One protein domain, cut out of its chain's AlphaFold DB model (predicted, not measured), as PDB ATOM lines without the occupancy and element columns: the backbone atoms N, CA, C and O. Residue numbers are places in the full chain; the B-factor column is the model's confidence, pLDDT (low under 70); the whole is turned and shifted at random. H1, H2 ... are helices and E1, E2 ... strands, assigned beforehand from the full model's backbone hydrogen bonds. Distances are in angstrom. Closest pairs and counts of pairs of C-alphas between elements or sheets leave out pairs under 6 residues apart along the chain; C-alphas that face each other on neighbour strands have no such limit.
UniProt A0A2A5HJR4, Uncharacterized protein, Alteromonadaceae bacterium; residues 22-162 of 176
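This is residues 22 to 162 of the 176 residues of an uncharacterized protein of Alteromonadaceae bacterium (UniProt A0A2A5HJR4). A strongly twisted sheet of five strands and a smaller sheet of three, partly face to face, make a loose wedge: they come nearest where E6 meets E4 and E5, and the wide side lies between E2 and E8. H3, following E8, covers E2 and E3 on the small sheet, with H2 beside it; H1 packs on the large sheet's face turned away from the small one, and residues 108 to 114 stick out as a free loop. The 141 printed residues run E1 E2 E3 E4 H1 E5 E6 H2 E7 E8 H3; the class is mixed, with 68 residues, under half, in named elements. The large sheet, E1 E8 E7 E4 E5, is mixed and the small one, E2 E3 E6, antiparallel. The whole is compact, with a radius of gyration of the C-alphas of 15.1 A and spans of 39 by 39 by 29 A.

In the large sheet, E1 is residues 23 to 27, from C-alpha 23 at (2.289, -32.152, -12.403), 12.5 A long; E8 is 146 to 151, 15.3 A; E7 is 131 to 136, 16.2 A; E4 is 64 to 70, 18.8 A; E5 is 95 to 101, 16.2 A. In the small sheet, E2 is 39 to 43, 13.5 A; E3 is 50 to 56, 20.1 A; E6 is 118 to 124, 19.5 A. H1 is 82 to 86, 6.2 A; H2 is 125 to 128, 5.2 A; H3 is 152 to 160, 12.5 A, ending at C-alpha 160 (9.038, -31.016, 17.227).

E1 and E8 are parallel, with N 25 and O 147 2.8 A apart. The hairpin E7 and E8 has N 135 and O 148 at 2.8 A. E7 and E4 are antiparallel, with N 66 and O 134 at 2.8 A, as are E4 and E5, with N 67 and O 99 at 2.8 A. In the small sheet, the hairpin E2 and E3 has N 40 and O 54 at 2.8 A, and antiparallel E3 and E6 have N 53 and O 121 at 2.8 A. The closest C-alphas of E5 and E6, Leu 101 and Tyr 119, are 6.4 A apart; E3 and E7 are apart. H1 is on the large sheet at a height of 8.3 A. H3 is on the small sheet at a height of 9.2 A, slantwise to E2 at 54 degrees on the local plane, and only grazes the large one. H2 and H3 only just touch, with 3 pairs of C-alphas within 8 A, the closest being Ile 128 and Gly 153 at 5.3 A. Every O i to N i+4 pair is within hydrogen-bond range in H1 and H3; H2 is too short for one.

The C-alphas farthest apart, of Asn 46 and Phe 142, are 44.6 A apart. The printed part has no cut. The long links are E1 to E2, E4 to H1 and E5 to E6. Mean pLDDT of the printed part is 87.6; residues 88 to 91, 105 to 115 and 162 are under 70.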
ATOM      1  N   SER A  22       2.663 -34.406 -16.623       84.56
ATOM      2  CA  SER A  22       2.708 -34.725 -15.204       84.56
ATOM      3  C   SER A  22       2.989 -33.471 -14.381       84.56
ATOM      4  O   SER A  22       3.785 -32.614 -14.774       84.56
ATOM      5  N   LYS A  23       2.310 -33.356 -13.240       90.44
ATOM      6  CA  LYS A  23       2.289 -32.152 -12.403       90.44
ATOM      7  C   LYS A  23       3.191 -32.305 -11.185       90.44
ATOM      8  O   LYS A  23       3.335 -33.394 -10.632       90.44
ATOM      9  N   PHE A  24       3.782 -31.196 -10.754       94.06
ATOM     10  CA  PHE A  24       4.565 -31.157  -9.524       94.06
ATOM     11  C   PHE A  24       3.650 -31.221  -8.300       94.06
ATOM     12  O   PHE A  24       2.683 -30.463  -8.216       94.06
ATOM     13  N   ALA A  25       3.992 -32.073  -7.340       95.50
ATOM     14  CA  ALA A  25       3.361 -32.146  -6.032       95.50
ATOM     15  C   ALA A  25       4.406 -31.923  -4.931       95.50
ATOM     16  O   ALA A  25       5.316 -32.733  -4.734       95.50
ATOM     17  N   LEU A  26       4.259 -30.827  -4.190       97.00
ATOM     18  CA  LEU A  26       4.970 -30.632  -2.931       97.00
ATOM     19  C   LEU A  26       4.202 -31.368  -1.832       97.00
ATOM     20  O   LEU A  26       3.034 -31.070  -1.602       97.00
ATOM     21  N   VAL A  27       4.865 -32.306  -1.164       97.19
ATOM     22  CA  VAL A  27       4.260 -33.155  -0.138       97.19
ATOM     23  C   VAL A  27       4.790 -32.752   1.234       97.19
ATOM     24  O   VAL A  27       5.998 -32.757   1.496       97.19
ATOM     25  N   THR A  28       3.855 -32.403   2.103       96.44
ATOM     26  CA  THR A  28       4.032 -31.985   3.497       96.44
ATOM     27  C   THR A  28       3.009 -32.729   4.365       96.44
ATOM     28  O   THR A  28       2.085 -33.331   3.806       96.44
ATOM     29  N   PRO A  29       3.100 -32.675   5.708       95.31
ATOM     30  CA  PRO A  29       2.086 -33.280   6.577       95.31
ATOM     31  C   PRO A  29       0.644 -32.862   6.239       95.31
ATOM     32  O   PRO A  29      -0.278 -33.658   6.359       95.31
ATOM     33  N   GLU A  30       0.445 -31.629   5.772       93.75
ATOM     34  CA  GLU A  30      -0.873 -31.072   5.445       93.75
ATOM     35  C   GLU A  30      -1.424 -31.563   4.097       93.75
ATOM     36  O   GLU A  30      -2.621 -31.446   3.842       93.75
ATOM     37  N   SER A  31      -0.566 -32.085   3.217       94.81
ATOM     38  CA  SER A  31      -0.919 -32.426   1.832       94.81
ATOM     39  C   SER A  31      -0.744 -33.905   1.484       94.81
ATOM     40  O   SER A  31      -1.212 -34.340   0.435       94.81
ATOM     41  N   GLU A  32      -0.118 -34.711   2.345       92.62
ATOM     42  CA  GLU A  32       0.181 -36.116   2.038       92.62
ATOM     43  C   GLU A  32      -1.064 -36.967   1.754       92.62
ATOM     44  O   GLU A  32      -1.055 -37.781   0.828       92.62
ATOM     45  N   THR A  33      -2.168 -36.707   2.458       91.31
ATOM     46  CA  THR A  33      -3.440 -37.419   2.277       91.31
ATOM     47  C   THR A  33      -4.074 -37.137   0.917       91.31
ATOM     48  O   THR A  33      -4.617 -38.052   0.304       91.31
ATOM     49  N   VAL A  34      -3.934 -35.910   0.398       93.19
ATOM     50  CA  VAL A  34      -4.417 -35.513  -0.939       93.19
ATOM     51  C   VAL A  34      -3.721 -36.322  -2.033       93.19
ATOM     52  O   VAL A  34      -4.325 -36.653  -3.051       93.19
ATOM     53  N   PHE A  35      -2.455 -36.674  -1.812       90.25
ATOM     54  CA  PHE A  35      -1.641 -37.428  -2.762       90.25
ATOM     55  C   PHE A  35      -1.614 -38.938  -2.492       90.25
ATOM     56  O   PHE A  35      -0.909 -39.660  -3.196       90.25
ATOM     57  N   GLY A  36      -2.358 -39.424  -1.490       89.94
ATOM     58  CA  GLY A  36      -2.350 -40.835  -1.092       89.94
ATOM     59  C   GLY A  36      -0.988 -41.312  -0.576       89.94
ATOM     60  O   GLY A  36      -0.655 -42.492  -0.695       89.94
ATOM     61  N   LEU A  37      -0.181 -40.399  -0.036       91.12
ATOM     62  CA  LEU A  37       1.127 -40.681   0.543       91.12
ATOM     63  C   LEU A  37       1.030 -40.642   2.069       91.12
ATOM     64  O   LEU A  37       0.221 -39.917   2.641       91.12
ATOM     65  N   LYS A  38       1.867 -41.438   2.733       92.12
ATOM     66  CA  LYS A  38       1.984 -41.436   4.192       92.12
ATOM     67  C   LYS A  38       3.445 -41.547   4.580       92.12
ATOM     68  O   LYS A  38       4.079 -42.572   4.305       92.12
ATOM     69  N   VAL A  39       3.965 -40.500   5.210       94.06
ATOM     70  CA  VAL A  39       5.346 -40.454   5.693       94.06
ATOM     71  C   VAL A  39       5.342 -40.618   7.206       94.06
ATOM     72  O   VAL A  39       4.699 -39.871   7.937       94.06
ATOM     73  N   LEU A  40       6.092 -41.600   7.688       94.25
ATOM     74  CA  LEU A  40       6.313 -41.827   9.109       94.25
ATOM     75  C   LEU A  40       7.727 -41.372   9.456       94.25
ATOM     76  O   LEU A  40       8.688 -41.838   8.848       94.25
ATOM     77  N   MET A  41       7.854 -40.473  10.428       95.31
ATOM     78  CA  MET A  41       9.139 -40.009  10.943       95.31
ATOM     79  C   MET A  41       9.202 -40.267  12.445       95.31
ATOM     80  O   MET A  41       8.326 -39.817  13.184       95.31
ATOM     81  N   SER A  42      10.236 -40.972  12.896       94.25
ATOM     82  CA  SER A  42      10.421 -41.326  14.307       94.25
ATOM     83  C   SER A  42      11.884 -41.185  14.727       94.25
ATOM     84  O   SER A  42      12.767 -41.508  13.929       94.25
ATOM     85  N   PRO A  43      12.177 -40.720  15.953       94.31
ATOM     86  CA  PRO A  43      13.540 -40.732  16.480       94.31
ATOM     87  C   PRO A  43      14.050 -42.172  16.642       94.31
ATOM     88  O   PRO A  43      13.262 -43.090  16.873       94.31
ATOM     89  N   ILE A  44      15.364 -42.369  16.535       93.38
ATOM     90  CA  ILE A  44      16.013 -43.660  16.796       93.38
ATOM     91  C   ILE A  44      16.507 -43.678  18.244       93.38
ATOM     92  O   ILE A  44      17.385 -42.897  18.601       93.38
ATOM     93  N   GLU A  45      15.986 -44.593  19.064       89.56
ATOM     94  CA  GLU A  45      16.282 -44.662  20.508       89.56
ATOM     95  C   GLU A  45      17.788 -44.760  20.808       89.56
ATOM     96  O   GLU A  45      18.300 -44.062  21.679       89.56
ATOM     97  N   ASN A  46      18.519 -45.550  20.018       91.38
ATOM     98  CA  ASN A  46      19.951 -45.803  20.218       91.38
ATOM     99  C   ASN A  46      20.878 -44.802  19.499       91.38
ATOM    100  O   ASN A  46      22.098 -44.961  19.546       91.38
ATOM    101  N   LYS A  47      20.333 -43.795  18.798       93.06
ATOM    102  CA  LYS A  47      21.108 -42.779  18.060       93.06
ATOM    103  C   LYS A  47      20.470 -41.389  18.228       93.06
ATOM    104  O   LYS A  47      19.730 -40.943  17.345       93.06
ATOM    105  N   PRO A  48      20.754 -40.682  19.339       91.62
ATOM    106  CA  PRO A  48      20.198 -39.356  19.598       91.62
ATOM    107  C   PRO A  48      20.434 -38.387  18.435       91.62
ATOM    108  O   PRO A  48      21.512 -38.354  17.846       91.62
ATOM    109  N   GLY A  49      19.413 -37.602  18.090       92.38
ATOM    110  CA  GLY A  49      19.474 -36.658  16.971       92.38
ATOM    111  C   GLY A  49      19.350 -37.294  15.585       92.38
ATOM    112  O   GLY A  49      19.365 -36.561  14.599       92.38
ATOM    113  N   THR A  50      19.181 -38.617  15.486       96.00
ATOM    114  CA  THR A  50      18.906 -39.321  14.225       96.00
ATOM    115  C   THR A  50      17.447 -39.758  14.162       96.00
ATOM    116  O   THR A  50      16.856 -40.163  15.166       96.00
ATOM    117  N   TYR A  51      16.868 -39.685  12.968       96.19
ATOM    118  CA  TYR A  51      15.479 -40.037  12.706       96.19
ATOM    119  C   TYR A  51      15.393 -41.070  11.595       96.19
ATOM    120  O   TYR A  51      16.096 -40.969  10.589       96.19
ATOM    121  N   THR A  52      14.480 -42.018  11.761       95.75
ATOM    122  CA  THR A  52      14.045 -42.926  10.706       95.75
ATOM    123  C   THR A  52      12.860 -42.306   9.986       95.75
ATOM    124  O   THR A  52      11.863 -41.939  10.608       95.75
ATOM    125  N   ILE A  53      12.964 -42.215   8.666       95.94
ATOM    126  CA  ILE A  53      11.891 -41.828   7.759       95.94
ATOM    127  C   ILE A  53      11.461 -43.078   7.002       95.94
ATOM    128  O   ILE A  53      12.275 -43.709   6.328       95.94
ATOM    129  N   LYS A  54      10.179 -43.426   7.097       94.69
ATOM    130  CA  LYS A  54       9.566 -44.567   6.418       94.69
ATOM    131  C   LYS A  54       8.410 -44.090   5.546       94.69
ATOM    132  O   LYS A  54       7.498 -43.419   6.021       94.69
ATOM    133  N   LEU A  55       8.439 -44.465   4.274       92.81
ATOM    134  CA  LEU A  55       7.427 -44.112   3.279       92.81
ATOM    135  C   LEU A  55       7.044 -45.353   2.478       92.81
ATOM    136  O   LEU A  55       7.924 -46.079   2.020       92.81
ATOM    137  N   LYS A  56       5.745 -45.592   2.268       90.94
ATOM    138  CA  LYS A  56       5.282 -46.675   1.387       90.94
ATOM    139  C   LYS A  56       5.775 -46.434  -0.044       90.94
ATOM    140  O   LYS A  56       5.627 -45.338  -0.582       90.94
ATOM    141  N   ALA A  57       6.373 -47.447  -0.658       87.50
ATOM    142  CA  ALA A  57       6.943 -47.348  -1.993       87.50
ATOM    143  C   ALA A  57       5.830 -47.375  -3.053       87.50
ATOM    144  O   ALA A  57       5.376 -48.436  -3.476       87.50
ATOM    145  N   VAL A  58       5.363 -46.198  -3.471       78.25
ATOM    146  CA  VAL A  58       4.283 -46.064  -4.458       78.25
ATOM    147  C   VAL A  58       4.831 -46.183  -5.877       78.25
ATOM    148  O   VAL A  58       5.740 -45.451  -6.264       78.25
ATOM    149  N   GLY A  59       4.258 -47.096  -6.667       73.44
ATOM    150  CA  GLY A  59       4.581 -47.241  -8.089       73.44
ATOM    151  C   GLY A  59       6.040 -47.608  -8.365       73.44
ATOM    152  O   GLY A  59       6.529 -47.303  -9.446       73.44
ATOM    153  N   TYR A  60       6.737 -48.243  -7.415       70.62
ATOM    154  CA  TYR A  60       8.193 -48.452  -7.442       70.62
ATOM    155  C   TYR A  60       8.718 -49.268  -8.640       70.62
ATOM    156  O   TYR A  60       9.911 -49.234  -8.932       70.62
ATOM    157  N   ASN A  61       7.838 -50.002  -9.331       78.44
ATOM    158  CA  ASN A  61       8.155 -50.701 -10.581       78.44
ATOM    159  C   ASN A  61       8.362 -49.739 -11.765       78.44
ATOM    160  O   ASN A  61       8.934 -50.128 -12.780       78.44
ATOM    161  N   HIS A  62       7.896 -48.494 -11.649       85.12
ATOM    162  CA  HIS A  62       7.920 -47.500 -12.727       85.12
ATOM    163  C   HIS A  62       8.496 -46.152 -12.279       85.12
ATOM    164  O   HIS A  62       9.220 -45.499 -13.029       85.12
ATOM    165  N   LYS A  63       8.206 -45.745 -11.041       90.00
ATOM    166  CA  LYS A  63       8.779 -44.572 -10.383       90.00
ATOM    167  C   LYS A  63       9.920 -44.998  -9.478       90.00
ATOM    168  O   LYS A  63       9.888 -46.061  -8.865       90.00
ATOM    169  N   HIS A  64      10.926 -44.150  -9.362       92.62
ATOM    170  CA  HIS A  64      11.987 -44.321  -8.384       92.62
ATOM    171  C   HIS A  64      11.901 -43.219  -7.335       92.62
ATOM    172  O   HIS A  64      11.329 -42.157  -7.579       92.62
ATOM    173  N   ALA A  65      12.493 -43.483  -6.174       95.12
ATOM    174  CA  ALA A  65      12.693 -42.487  -5.140       95.12
ATOM    175  C   ALA A  65      14.178 -42.135  -5.031       95.12
ATOM    176  O   ALA A  65      15.046 -43.002  -5.168       95.12
ATOM    177  N   TRP A  66      14.467 -40.872  -4.749       95.94
ATOM    178  CA  TRP A  66      15.809 -40.381  -4.469       95.94
ATOM    179  C   TRP A  66      15.806 -39.582  -3.176       95.94
ATOM    180  O   TRP A  66      14.957 -38.715  -2.979       95.94
ATOM    181  N   LEU A  67      16.791 -39.838  -2.323       97.50
ATOM    182  CA  LEU A  67      17.150 -38.920  -1.260       97.50
ATOM    183  C   LEU A  67      17.966 -37.781  -1.868       97.50
ATOM    184  O   LEU A  67      19.041 -38.004  -2.438       97.50
ATOM    185  N   ILE A  68      17.443 -36.572  -1.720       97.19
ATOM    186  CA  ILE A  68      18.095 -35.336  -2.119       97.19
ATOM    187  C   ILE A  68      18.477 -34.570  -0.860       97.19
ATOM    188  O   ILE A  68      17.604 -34.223  -0.067       97.19
ATOM    189  N   ILE A  69      19.764 -34.270  -0.694       97.19
ATOM    190  CA  ILE A  69      20.252 -33.369   0.358       97.19
ATOM    191  C   ILE A  69      20.858 -32.153  -0.320       97.19
ATOM    192  O   ILE A  69      21.708 -32.280  -1.201       97.19
ATOM    193  N   SER A  70      20.412 -30.976   0.093       96.50
ATOM    194  CA  SER A  70      20.832 -29.694  -0.470       96.50
ATOM    195  C   SER A  70      21.718 -28.911   0.497       96.50
ATOM    196  O   SER A  70      21.779 -29.218   1.687       96.50
ATOM    197  N   GLN A  71      22.439 -27.910  -0.009       95.38
ATOM    198  CA  GLN A  71      23.275 -27.027   0.811       95.38
ATOM    199  C   GLN A  71      22.429 -26.158   1.747       95.38
ATOM    200  O   GLN A  71      22.745 -26.015   2.930       95.38
ATOM    201  N   LYS A  72      21.320 -25.634   1.221       95.44
ATOM    202  CA  LYS A  72      20.355 -24.756   1.889       95.44
ATOM    203  C   LYS A  72      18.948 -25.316   1.719       95.44
ATOM    204  O   LYS A  72      18.693 -26.056   0.780       95.44
ATOM    205  N   LYS A  73      18.008 -24.894   2.561       95.62
ATOM    206  CA  LYS A  73      16.591 -25.196   2.342       95.62
ATOM    207  C   LYS A  73      16.127 -24.616   0.997       95.62
ATOM    208  O   LYS A  73      16.232 -23.413   0.775       95.62
ATOM    209  N   LEU A  74      15.593 -25.477   0.138       94.75
ATOM    210  CA  LEU A  74      15.025 -25.130  -1.160       94.75
ATOM    211  C   LEU A  74      13.571 -24.662  -1.020       94.75
ATOM    212  O   LEU A  74      12.760 -25.279  -0.314       94.75
ATOM    213  N   SER A  75      13.234 -23.604  -1.746       94.75
ATOM    214  CA  SER A  75      11.859 -23.157  -1.981       94.75
ATOM    215  C   SER A  75      11.058 -24.182  -2.809       94.75
ATOM    216  O   SER A  75      11.643 -25.059  -3.449       94.75
ATOM    217  N   PRO A  76       9.713 -24.101  -2.834       92.38
ATOM    218  CA  PRO A  76       8.884 -25.019  -3.621       92.38
ATOM    219  C   PRO A  76       9.243 -25.082  -5.112       92.38
ATOM    220  O   PRO A  76       9.203 -26.159  -5.700       92.38
ATOM    221  N   SER A  77       9.619 -23.961  -5.732       93.00
ATOM    222  CA  SER A  77      10.044 -23.936  -7.137       93.00
ATOM    223  C   SER A  77      11.425 -24.566  -7.332       93.00
ATOM    224  O   SER A  77      11.616 -25.330  -8.274       93.00
ATOM    225  N   GLU A  78      12.373 -24.332  -6.419       94.38
ATOM    226  CA  GLU A  78      13.708 -24.951  -6.464       94.38
ATOM    227  C   GLU A  78      13.668 -26.479  -6.260       94.38
ATOM    228  O   GLU A  78      14.570 -27.185  -6.721       94.38
ATOM    229  N   GLN A  79      12.623 -26.997  -5.605       94.31
ATOM    230  CA  GLN A  79      12.381 -28.431  -5.414       94.31
ATOM    231  C   GLN A  79      11.843 -29.149  -6.663       94.31
ATOM    232  O   GLN A  79      11.727 -30.375  -6.650       94.31
ATOM    233  N   GLN A  80      11.546 -28.438  -7.753       94.31
ATOM    234  CA  GLN A  80      11.194 -29.058  -9.032       94.31
ATOM    235  C   GLN A  80      12.460 -29.608  -9.703       94.31
ATOM    236  O   GLN A  80      13.106 -28.961 -10.525       94.31
ATOM    237  N   LEU A  81      12.854 -30.815  -9.300       92.06
ATOM    238  CA  LEU A  81      14.139 -31.422  -9.661       92.06
ATOM    239  C   LEU A  81      14.054 -32.389 -10.844       92.06
ATOM    240  O   LEU A  81      15.034 -33.057 -11.151       92.06
ATOM    241  N   ARG A  82      12.912 -32.466 -11.529       91.44
ATOM    242  CA  ARG A  82      12.643 -33.440 -12.594       91.44
ATOM    243  C   ARG A  82      13.714 -33.445 -13.677       91.44
ATOM    244  O   ARG A  82      14.283 -34.489 -13.977       91.44
ATOM    245  N   GLU A  83      14.043 -32.271 -14.210       88.69
ATOM    246  CA  GLU A  83      15.091 -32.153 -15.223       88.69
ATOM    247  C   GLU A  83      16.446 -32.645 -14.701       88.69
ATOM    248  O   GLU A  83      17.171 -33.339 -15.406       88.69
ATOM    249  N   TYR A  84      16.766 -32.348 -13.441       89.50
ATOM    250  CA  TYR A  84      17.993 -32.807 -12.790       89.50
ATOM    251  C   TYR A  84      18.009 -34.329 -12.556       89.50
ATOM    252  O   TYR A  84      19.060 -34.965 -12.683       89.50
ATOM    253  N   ILE A  85      16.858 -34.932 -12.250       90.12
ATOM    254  CA  ILE A  85      16.712 -36.387 -12.131       90.12
ATOM    255  C   ILE A  85      16.939 -37.061 -13.486       90.12
ATOM    256  O   ILE A  85      17.733 -37.999 -13.564       90.12
ATOM    257  N   TRP A  86      16.308 -36.560 -14.550       89.31
ATOM    258  CA  TRP A  86      16.396 -37.152 -15.889       89.31
ATOM    259  C   TRP A  86      17.757 -36.958 -16.556       89.31
ATOM    260  O   TRP A  86      18.211 -37.828 -17.293       89.31
ATOM    261  N   GLN A  87      18.440 -35.843 -16.292       81.12
ATOM    262  CA  GLN A  87      19.706 -35.510 -16.958       81.12
ATOM    263  C   GLN A  87      20.933 -36.229 -16.370       81.12
ATOM    264  O   GLN A  87      22.047 -35.956 -16.809       81.12
ATOM    265  N   GLY A  88      20.751 -37.158 -15.419       67.00
ATOM    266  CA  GLY A  88      21.772 -38.113 -14.969       67.00
ATOM    267  C   GLY A  88      22.988 -37.496 -14.263       67.00
ATOM    268  O   GLY A  88      23.124 -37.636 -13.046       67.00
ATOM    269  N   SER A  89      23.867 -36.833 -15.014       61.00
ATOM    270  CA  SER A  89      25.220 -36.413 -14.626       61.00
ATOM    271  C   SER A  89      25.427 -34.904 -14.466       61.00
ATOM    272  O   SER A  89      26.484 -34.502 -13.981       61.00
ATOM    273  N   LYS A  90      24.463 -34.042 -14.827       65.50
ATOM    274  CA  LYS A  90      24.626 -32.597 -14.590       65.50
ATOM    275  C   LYS A  90      24.577 -32.300 -13.100       65.50
ATOM    276  O   LYS A  90      23.580 -32.602 -12.457       65.50
ATOM    277  N   THR A  91      25.621 -31.685 -12.561       67.12
ATOM    278  CA  THR A  91      25.656 -31.203 -11.181       67.12
ATOM    279  C   THR A  91      24.754 -29.978 -11.031       67.12
ATOM    280  O   THR A  91      24.850 -29.012 -11.785       67.12
ATOM    281  N   LYS A  92      23.857 -30.005 -10.040       79.44
ATOM    282  CA  LYS A  92      23.130 -28.817  -9.579       79.44
ATOM    283  C   LYS A  92      23.877 -28.304  -8.351       79.44
ATOM    284  O   LYS A  92      23.985 -29.043  -7.381       79.44
ATOM    285  N   GLN A  93      24.418 -27.084  -8.413       77.19
ATOM    286  CA  GLN A  93      25.358 -26.557  -7.406       77.19
ATOM    287  C   GLN A  93      24.817 -26.633  -5.969       77.19
ATOM    288  O   GLN A  93      25.564 -26.934  -5.044       77.19
ATOM    289  N   ASP A  94      23.506 -26.460  -5.794       87.12
ATOM    290  CA  ASP A  94      22.859 -26.500  -4.481       87.12
ATOM    291  C   ASP A  94      22.599 -27.917  -3.938       87.12
ATOM    292  O   ASP A  94      22.131 -28.051  -2.806       87.12
ATOM    293  N   ILE A  95      22.860 -28.981  -4.707       91.44
ATOM    294  CA  ILE A  95      22.596 -30.373  -4.311       91.44
ATOM    295  C   ILE A  95      23.902 -31.063  -3.916       91.44
ATOM    296  O   ILE A  95      24.798 -31.241  -4.733       91.44
ATOM    297  N   LEU A  96      23.976 -31.497  -2.657       92.69
ATOM    298  CA  LEU A  96      25.114 -32.225  -2.092       92.69
ATOM    299  C   LEU A  96      25.007 -33.731  -2.334       92.69
ATOM    300  O   LEU A  96      25.999 -34.389  -2.624       92.69
ATOM    301  N   VAL A  97      23.798 -34.281  -2.198       93.38
ATOM    302  CA  VAL A  97      23.547 -35.720  -2.321       93.38
ATOM    303  C   VAL A  97      22.360 -35.955  -3.239       93.38
ATOM    304  O   VAL A  97      21.309 -35.336  -3.081       93.38
ATOM    305  N   LYS A  98      22.533 -36.898  -4.168       94.06
ATOM    306  CA  LYS A  98      21.464 -37.564  -4.915       94.06
ATOM    307  C   LYS A  98      21.690 -39.067  -4.805       94.06
ATOM    308  O   LYS A  98      22.520 -39.614  -5.527       94.06
ATOM    309  N   ALA A  99      20.961 -39.726  -3.915       93.81
ATOM    310  CA  ALA A  99      21.067 -41.168  -3.708       93.81
ATOM    311  C   ALA A  99      19.747 -41.845  -4.079       93.81
ATOM    312  O   ALA A  99      18.700 -41.492  -3.542       93.81
ATOM    313  N   LYS A 100      19.780 -42.811  -5.004       93.81
ATOM    314  CA  LYS A 100      18.593 -43.611  -5.326       93.81
ATOM    315  C   LYS A 100      18.243 -44.482  -4.119       93.81
ATOM    316  O   LYS A 100      19.110 -45.166  -3.582       93.81
ATOM    317  N   LEU A 101      16.977 -44.468  -3.719       93.00
ATOM    318  CA  LEU A 101      16.459 -45.305  -2.646       93.00
ATOM    319  C   LEU A 101      15.942 -46.618  -3.222       93.00
ATOM    320  O   LEU A 101      15.205 -46.634  -4.213       93.00
ATOM    321  N   MET A 102      16.315 -47.719  -2.578       90.19
ATOM    322  CA  MET A 102      15.799 -49.042  -2.903       90.19
ATOM    323  C   MET A 102      14.677 -49.391  -1.925       90.19
ATOM    324  O   MET A 102      14.857 -49.235  -0.718       90.19
ATOM    325  N   PRO A 103      13.506 -49.824  -2.420       87.25
ATOM    326  CA  PRO A 103      12.407 -50.188  -1.547       87.25
ATOM    327  C   PRO A 103      12.730 -51.516  -0.852       87.25
ATOM    328  O   PRO A 103      13.073 -52.503  -1.501       87.25
ATOM    329  N   THR A 104      12.606 -51.543   0.468       83.69
ATOM    330  CA  THR A 104      12.782 -52.729   1.314       83.69
ATOM    331  C   THR A 104      11.418 -53.260   1.751       83.69
ATOM    332  O   THR A 104      10.536 -52.467   2.081       83.69
ATOM    333  N   GLY A 105      11.227 -54.578   1.771       67.69
ATOM    334  CA  GLY A 105       9.991 -55.220   2.226       67.69
ATOM    335  C   GLY A 105      10.278 -56.531   2.952       67.69
ATOM    336  O   GLY A 105      11.364 -57.093   2.809       67.69
ATOM    337  N   ILE A 106       9.307 -57.000   3.735       54.12
ATOM    338  CA  ILE A 106       9.338 -58.315   4.386       54.12
ATOM    339  C   ILE A 106       8.770 -59.316   3.375       54.12
ATOM    340  O   ILE A 106       7.586 -59.615   3.403       54.12
ATOM    341  N   GLY A 107       9.575 -59.723   2.397       49.44
ATOM    342  CA  GLY A 107       9.148 -60.668   1.365       49.44
ATOM    343  C   GLY A 107      10.259 -60.934   0.363       49.44
ATOM    344  O   GLY A 107      10.861 -59.999  -0.176       49.44
ATOM    345  N   GLY A 108      10.571 -62.211   0.151       42.97
ATOM    346  CA  GLY A 108      11.561 -62.636  -0.833       42.97
ATOM    347  C   GLY A 108      11.096 -62.348  -2.264       42.97
ATOM    348  O   GLY A 108       9.911 -62.171  -2.528       42.97
ATOM    349  N   LEU A 109      12.031 -62.366  -3.218       47.50
ATOM    350  CA  LEU A 109      11.776 -62.198  -4.662       47.50
ATOM    351  C   LEU A 109      10.765 -63.209  -5.265       47.50
ATOM    352  O   LEU A 109      10.448 -63.103  -6.446       47.50
ATOM    353  N   ALA A 110      10.278 -64.180  -4.484       46.97
ATOM    354  CA  ALA A 110       9.452 -65.302  -4.924       46.97
ATOM    355  C   ALA A 110       7.997 -65.282  -4.414       46.97
ATOM    356  O   ALA A 110       7.208 -66.126  -4.841       46.97
ATOM    357  N   GLU A 111       7.609 -64.360  -3.530       46.66
ATOM    358  CA  GLU A 111       6.257 -64.366  -2.956       46.66
ATOM    359  C   GLU A 111       5.306 -63.472  -3.762       46.66
ATOM    360  O   GLU A 111       5.535 -62.280  -3.952       46.66
ATOM    361  N   LYS A 112       4.236 -64.092  -4.276       46.25
ATOM    362  CA  LYS A 112       3.172 -63.486  -5.096       46.25
ATOM    363  C   LYS A 112       2.172 -62.640  -4.295       46.25
ATOM    364  O   LYS A 112       1.212 -62.146  -4.879       46.25
ATOM    365  N   GLU A 113       2.360 -62.492  -2.989       49.97
ATOM    366  CA  GLU A 113       1.544 -61.586  -2.186       49.97
ATOM    367  C   GLU A 113       2.054 -60.155  -2.344       49.97
ATOM    368  O   GLU A 113       3.243 -59.912  -2.556       49.97
ATOM    369  N   GLU A 114       1.139 -59.193  -2.292       55.62
ATOM    370  CA  GLU A 114       1.411 -57.766  -2.450       55.62
ATOM    371  C   GLU A 114       2.132 -57.230  -1.199       55.62
ATOM    372  O   GLU A 114       1.598 -56.444  -0.420       55.62
ATOM    373  N   VAL A 115       3.353 -57.717  -0.960       64.38
ATOM    374  CA  VAL A 115       4.181 -57.341   0.182       64.38
ATOM    375  C   VAL A 115       4.406 -55.837   0.117       64.38
ATOM    376  O   VAL A 115       5.025 -55.320  -0.821       64.38
ATOM    377  N   GLU A 116       3.910 -55.122   1.127       76.81
ATOM    378  CA  GLU A 116       4.117 -53.686   1.230       76.81
ATOM    379  C   GLU A 116       5.616 -53.388   1.317       76.81
ATOM    380  O   GLU A 116       6.300 -53.736   2.283       76.81
ATOM    381  N   LYS A 117       6.140 -52.718   0.288       86.94
ATOM    382  CA  LYS A 117       7.517 -52.232   0.287       86.94
ATOM    383  C   LYS A 117       7.572 -50.793   0.767       86.94
ATOM    384  O   LYS A 117       6.675 -49.990   0.507       86.94
ATOM    385  N   PHE A 118       8.669 -50.455   1.426       90.88
ATOM    386  CA  PHE A 118       8.906 -49.142   2.001       90.88
ATOM    387  C   PHE A 118      10.271 -48.608   1.588       90.88
ATOM    388  O   PHE A 118      11.252 -49.345   1.548       90.88
ATOM    389  N   TYR A 119      10.348 -47.306   1.344       93.06
ATOM    390  CA  TYR A 119      11.605 -46.580   1.404       93.06
ATOM    391  C   TYR A 119      11.892 -46.248   2.866       93.06
ATOM    392  O   TYR A 119      11.038 -45.676   3.549       93.06
ATOM    393  N   VAL A 120      13.077 -46.627   3.338       93.69
ATOM    394  CA  VAL A 120      13.543 -46.362   4.701       93.69
ATOM    395  C   VAL A 120      14.850 -45.586   4.619       93.69
ATOM    396  O   VAL A 120      15.759 -45.976   3.888       93.69
ATOM    397  N   VAL A 121      14.929 -44.472   5.342       95.12
ATOM    398  CA  VAL A 121      16.113 -43.610   5.395       95.12
ATOM    399  C   VAL A 121      16.377 -43.222   6.844       95.12
ATOM    400  O   VAL A 121      15.453 -42.821   7.544       95.12
ATOM    401  N   GLU A 122      17.633 -43.300   7.280       95.88
ATOM    402  CA  GLU A 122      18.091 -42.710   8.542       95.88
ATOM    403  C   GLU A 122      18.796 -41.379   8.247       95.88
ATOM    404  O   GLU A 122      19.688 -41.327   7.397       95.88
ATOM    405  N   LEU A 123      18.401 -40.296   8.921       96.81
ATOM    406  CA  LEU A 123      19.007 -38.970   8.752       96.81
ATOM    407  C   LEU A 123      19.254 -38.284  10.093       96.81
ATOM    408  O   LEU A 123      18.398 -38.286  10.977       96.81
ATOM    409  N   ASP A 124      20.408 -37.626  10.201       96.44
ATOM    410  CA  ASP A 124      20.700 -36.698  11.292       96.44
ATOM    411  C   ASP A 124      19.815 -35.447  11.175       96.44
ATOM    412  O   ASP A 124      19.654 -34.879  10.090       96.44
ATOM    413  N   SER A 125      19.275 -34.998  12.306       95.00
ATOM    414  CA  SER A 125      18.434 -33.805  12.452       95.00
ATOM    415  C   SER A 125      18.982 -32.558  11.753       95.00
ATOM    416  O   SER A 125      18.211 -31.815  11.142       95.00
ATOM    417  N   LYS A 126      20.307 -32.365  11.741       95.44
ATOM    418  CA  LYS A 126      20.989 -31.239  11.079       95.44
ATOM    419  C   LYS A 126      20.809 -31.243   9.560       95.44
ATOM    420  O   LYS A 126      20.993 -30.213   8.911       95.44
ATOM    421  N   LEU A 127      20.491 -32.394   8.968       97.12
ATOM    422  CA  LEU A 127      20.285 -32.548   7.529       97.12
ATOM    423  C   LEU A 127      18.807 -32.502   7.139       97.12
ATOM    424  O   LEU A 127      18.505 -32.150   5.996       97.12
ATOM    425  N   ILE A 128      17.887 -32.828   8.050       96.81
ATOM    426  CA  ILE A 128      16.474 -33.057   7.711       96.81
ATOM    427  C   ILE A 128      15.812 -31.819   7.095       96.81
ATOM    428  O   ILE A 128      15.086 -31.945   6.109       96.81
ATOM    429  N   GLU A 129      16.091 -30.615   7.604       95.69
ATOM    430  CA  GLU A 129      15.438 -29.389   7.112       95.69
ATOM    431  C   GLU A 129      15.745 -29.069   5.635       95.69
ATOM    432  O   GLU A 129      14.940 -28.425   4.958       95.69
ATOM    433  N   ARG A 130      16.876 -29.560   5.124       97.00
ATOM    434  CA  ARG A 130      17.350 -29.369   3.743       97.00
ATOM    435  C   ARG A 130      17.361 -30.669   2.929       97.00
ATOM    436  O   ARG A 130      18.068 -30.762   1.921       97.00
ATOM    437  N   SER A 131      16.607 -31.668   3.388       98.25
ATOM    438  CA  SER A 131      16.494 -32.982   2.755       98.25
ATOM    439  C   SER A 131      15.088 -33.241   2.218       98.25
ATOM    440  O   SER A 131      14.086 -32.834   2.813       98.25
ATOM    441  N   TYR A 132      15.029 -33.963   1.103       98.00
ATOM    442  CA  TYR A 132      13.804 -34.263   0.371       98.00
ATOM    443  C   TYR A 132      13.821 -35.711  -0.110       98.00
ATOM    444  O   TYR A 132      14.864 -36.203  -0.545       98.00
ATOM    445  N   ILE A 133      12.668 -36.383  -0.083       97.50
ATOM    446  CA  ILE A 133      12.473 -37.608  -0.869       97.50
ATOM    447  C   ILE A 133      11.769 -37.201  -2.155       97.50
ATOM    448  O   ILE A 133      10.627 -36.746  -2.131       97.50
ATOM    449  N   TYR A 134      12.469 -37.343  -3.272       96.50
ATOM    450  CA  TYR A 134      11.945 -37.019  -4.588       96.50
ATOM    451  C   TYR A 134      11.469 -38.292  -5.282       96.50
ATOM    452  O   TYR A 134      12.223 -39.262  -5.320       96.50
ATOM    453  N   ILE A 135      10.248 -38.310  -5.817       95.25
ATOM    454  CA  ILE A 135       9.666 -39.478  -6.495       95.25
ATOM    455  C   ILE A 135       9.205 -39.088  -7.890       95.25
ATOM    456  O   ILE A 135       8.333 -38.236  -8.052       95.25
ATOM    457  N   ASP A 136       9.761 -39.753  -8.896       93.62
ATOM    458  CA  ASP A 136       9.452 -39.508 -10.303       93.62
ATOM    459  C   ASP A 136       9.829 -40.724 -11.159       93.62
ATOM    460  O   ASP A 136      10.489 -41.659 -10.692       93.62
ATOM    461  N   PHE A 137       9.437 -40.707 -12.427       90.56
ATOM    462  CA  PHE A 137      10.001 -41.618 -13.415       90.56
ATOM    463  C   PHE A 137      11.486 -41.302 -13.636       90.56
ATOM    464  O   PHE A 137      11.880 -40.133 -13.620       90.56
ATOM    465  N   PRO A 138      12.329 -42.320 -13.879       86.94
ATOM    466  CA  PRO A 138      13.741 -42.107 -14.203       86.94
ATOM    467  C   PRO A 138      13.966 -41.468 -15.581       86.94
ATOM    468  O   PRO A 138      15.089 -41.073 -15.884       86.94
ATOM    469  N   SER A 139      12.927 -41.386 -16.410       85.00
ATOM    470  CA  SER A 139      12.962 -40.860 -17.772       85.00
ATOM    471  C   SER A 139      11.671 -40.108 -18.098       85.00
ATOM    472  O   SER A 139      10.704 -40.157 -17.341       85.00
ATOM    473  N   LEU A 140      11.661 -39.421 -19.243       83.94
ATOM    474  CA  LEU A 140      10.493 -38.710 -19.759       83.94
ATOM    475  C   LEU A 140       9.305 -39.667 -19.948       83.94
ATOM    476  O   LEU A 140       9.433 -40.679 -20.636       83.94
ATOM    477  N   VAL A 141       8.156 -39.322 -19.363       80.38
ATOM    478  CA  VAL A 141       6.890 -40.057 -19.496       80.38
ATOM    479  C   VAL A 141       5.722 -39.068 -19.588       80.38
ATOM    480  O   VAL A 141       5.698 -38.052 -18.890       80.38
ATOM    481  N   PHE A 142       4.743 -39.390 -20.434       78.00
ATOM    482  CA  PHE A 142       3.504 -38.635 -20.639       78.00
ATOM    483  C   PHE A 142       2.313 -39.379 -20.014       78.00
ATOM    484  O   PHE A 142       1.479 -39.931 -20.723       78.00
ATOM    485  N   ASP A 143       2.266 -39.452 -18.682       77.38
ATOM    486  CA  ASP A 143       1.254 -40.221 -17.936       77.38
ATOM    487  C   ASP A 143       0.120 -39.366 -17.343       77.38
ATOM    488  O   ASP A 143      -0.846 -39.915 -16.822       77.38
ATOM    489  N   GLY A 144       0.235 -38.033 -17.357       81.25
ATOM    490  CA  GLY A 144      -0.707 -37.146 -16.661       81.25
ATOM    491  C   GLY A 144      -0.679 -37.240 -15.138       81.25
ATOM    492  O   GLY A 144      -1.531 -36.639 -14.485       81.25
ATOM    493  N   GLY A 145       0.289 -37.960 -14.567       87.31
ATOM    494  CA  GLY A 145       0.391 -38.205 -13.135       87.31
ATOM    495  C   GLY A 145       1.105 -37.090 -12.372       87.31
ATOM    496  O   GLY A 145       1.308 -35.982 -12.865       87.31
ATOM    497  N   TYR A 146       1.531 -37.393 -11.149       90.88
ATOM    498  CA  TYR A 146       2.349 -36.489 -10.341       90.88
ATOM    499  C   TYR A 146       3.787 -36.975 -10.212       90.88
ATOM    500  O   TYR A 146       4.060 -38.181 -10.198       90.88
ATOM    501  N   TYR A 147       4.686 -36.020 -10.038       93.00
ATOM    502  CA  TYR A 147       5.992 -36.239  -9.435       93.00
ATOM    503  C   TYR A 147       6.065 -35.465  -8.131       93.00
ATOM    504  O   TYR A 147       5.494 -34.381  -8.005       93.00
ATOM    505  N   TYR A 148       6.748 -36.039  -7.151       95.94
ATOM    506  CA  TYR A 148       6.606 -35.632  -5.764       95.94
ATOM    507  C   TYR A 148       7.937 -35.148  -5.210       95.94
ATOM    508  O   TYR A 148       8.957 -35.813  -5.381       95.94
ATOM    509  N   SER A 149       7.910 -34.031  -4.488       97.56
ATOM    510  CA  SER A 149       8.974 -33.651  -3.559       97.56
ATOM    511  C   SER A 149       8.419 -33.687  -2.146       97.56
ATOM    512  O   SER A 149       7.561 -32.881  -1.790       97.56
ATOM    513  N   ILE A 150       8.892 -34.632  -1.341       97.94
ATOM    514  CA  ILE A 150       8.487 -34.792   0.054       97.94
ATOM    515  C   ILE A 150       9.443 -33.986   0.925       97.94
ATOM    516  O   ILE A 150      10.611 -34.351   1.081       97.94
ATOM    517  N   ALA A 151       8.949 -32.888   1.494       97.44
ATOM    518  CA  ALA A 151       9.743 -31.952   2.280       97.44
ATOM    519  C   ALA A 151       9.929 -32.449   3.720       97.44
ATOM    520  O   ALA A 151       9.142 -32.120   4.610       97.44
ATOM    521  N   LEU A 152      11.001 -33.208   3.974       97.81
ATOM    522  CA  LEU A 152      11.249 -33.842   5.278       97.81
ATOM    523  C   LEU A 152      11.340 -32.825   6.427       97.81
ATOM    524  O   LEU A 152      10.879 -33.095   7.535       97.81
ATOM    525  N   GLY A 153      11.844 -31.621   6.150       96.81
ATOM    526  CA  GLY A 153      11.861 -30.521   7.114       96.81
ATOM    527  C   GLY A 153      10.482 -30.135   7.663       96.81
ATOM    528  O   GLY A 153      10.391 -29.722   8.818       96.81
ATOM    529  N   ALA A 154       9.406 -30.279   6.882       96.12
ATOM    530  CA  ALA A 154       8.047 -29.993   7.349       96.12
ATOM    531  C   ALA A 154       7.582 -31.033   8.383       96.12
ATOM    532  O   ALA A 154       7.074 -30.670   9.441       96.12
ATOM    533  N   TYR A 155       7.853 -32.315   8.124       96.06
ATOM    534  CA  TYR A 155       7.564 -33.414   9.052       96.06
ATOM    535  C   TYR A 155       8.339 -33.281  10.360       96.06
ATOM    536  O   TYR A 155       7.772 -33.443  11.439       96.06
ATOM    537  N   TYR A 156       9.616 -32.912  10.271       95.25
ATOM    538  CA  TYR A 156      10.455 -32.708  11.446       95.25
ATOM    539  C   TYR A 156       9.939 -31.584  12.349       95.25
ATOM    540  O   TYR A 156       9.853 -31.753  13.564       95.25
ATOM    541  N   LYS A 157       9.522 -30.456  11.758       93.81
ATOM    542  CA  LYS A 157       8.917 -29.346  12.510       93.81
ATOM    543  C   LYS A 157       7.586 -29.742  13.136       93.81
ATOM    544  O   LYS A 157       7.358 -29.419  14.297       93.81
ATOM    545  N   ASN A 158       6.744 -30.469  12.401       90.94
ATOM    546  CA  ASN A 158       5.467 -30.956  12.916       90.94
ATOM    547  C   ASN A 158       5.673 -31.858  14.151       90.94
ATOM    548  O   ASN A 158       5.044 -31.634  15.188       90.94
ATOM    549  N   LEU A 159       6.647 -32.774  14.090       88.62
ATOM    550  CA  LEU A 159       7.029 -33.625  15.218       88.62
ATOM    551  C   LEU A 159       7.545 -32.805  16.414       88.62
ATOM    552  O   LEU A 159       7.077 -32.996  17.535       88.62
ATOM    553  N   ALA A 160       8.464 -31.864  16.178       82.62
ATOM    554  CA  ALA A 160       9.038 -31.016  17.227       82.62
ATOM    555  C   ALA A 160       8.000 -30.094  17.892       82.62
ATOM    556  O   ALA A 160       8.091 -29.814  19.083       82.62
ATOM    557  N   SER A 161       6.990 -29.652  17.140       80.94
ATOM    558  CA  SER A 161       5.894 -28.819  17.652       80.94
ATOM    559  C   SER A 161       4.853 -29.587  18.480       80.94
ATOM    560  O   SER A 161       3.938 -28.977  19.026       80.94
ATOM    561  N   GLY A 162       4.969 -30.918  18.593       65.94
ATOM    562  CA  GLY A 162       4.036 -31.743  19.365       65.94
ATOM    563  C   GLY A 162       2.627 -31.832  18.763       65.94
ATOM    564  O   GLY A 162       1.703 -32.272  19.448       65.94
TER     565      GLY A 162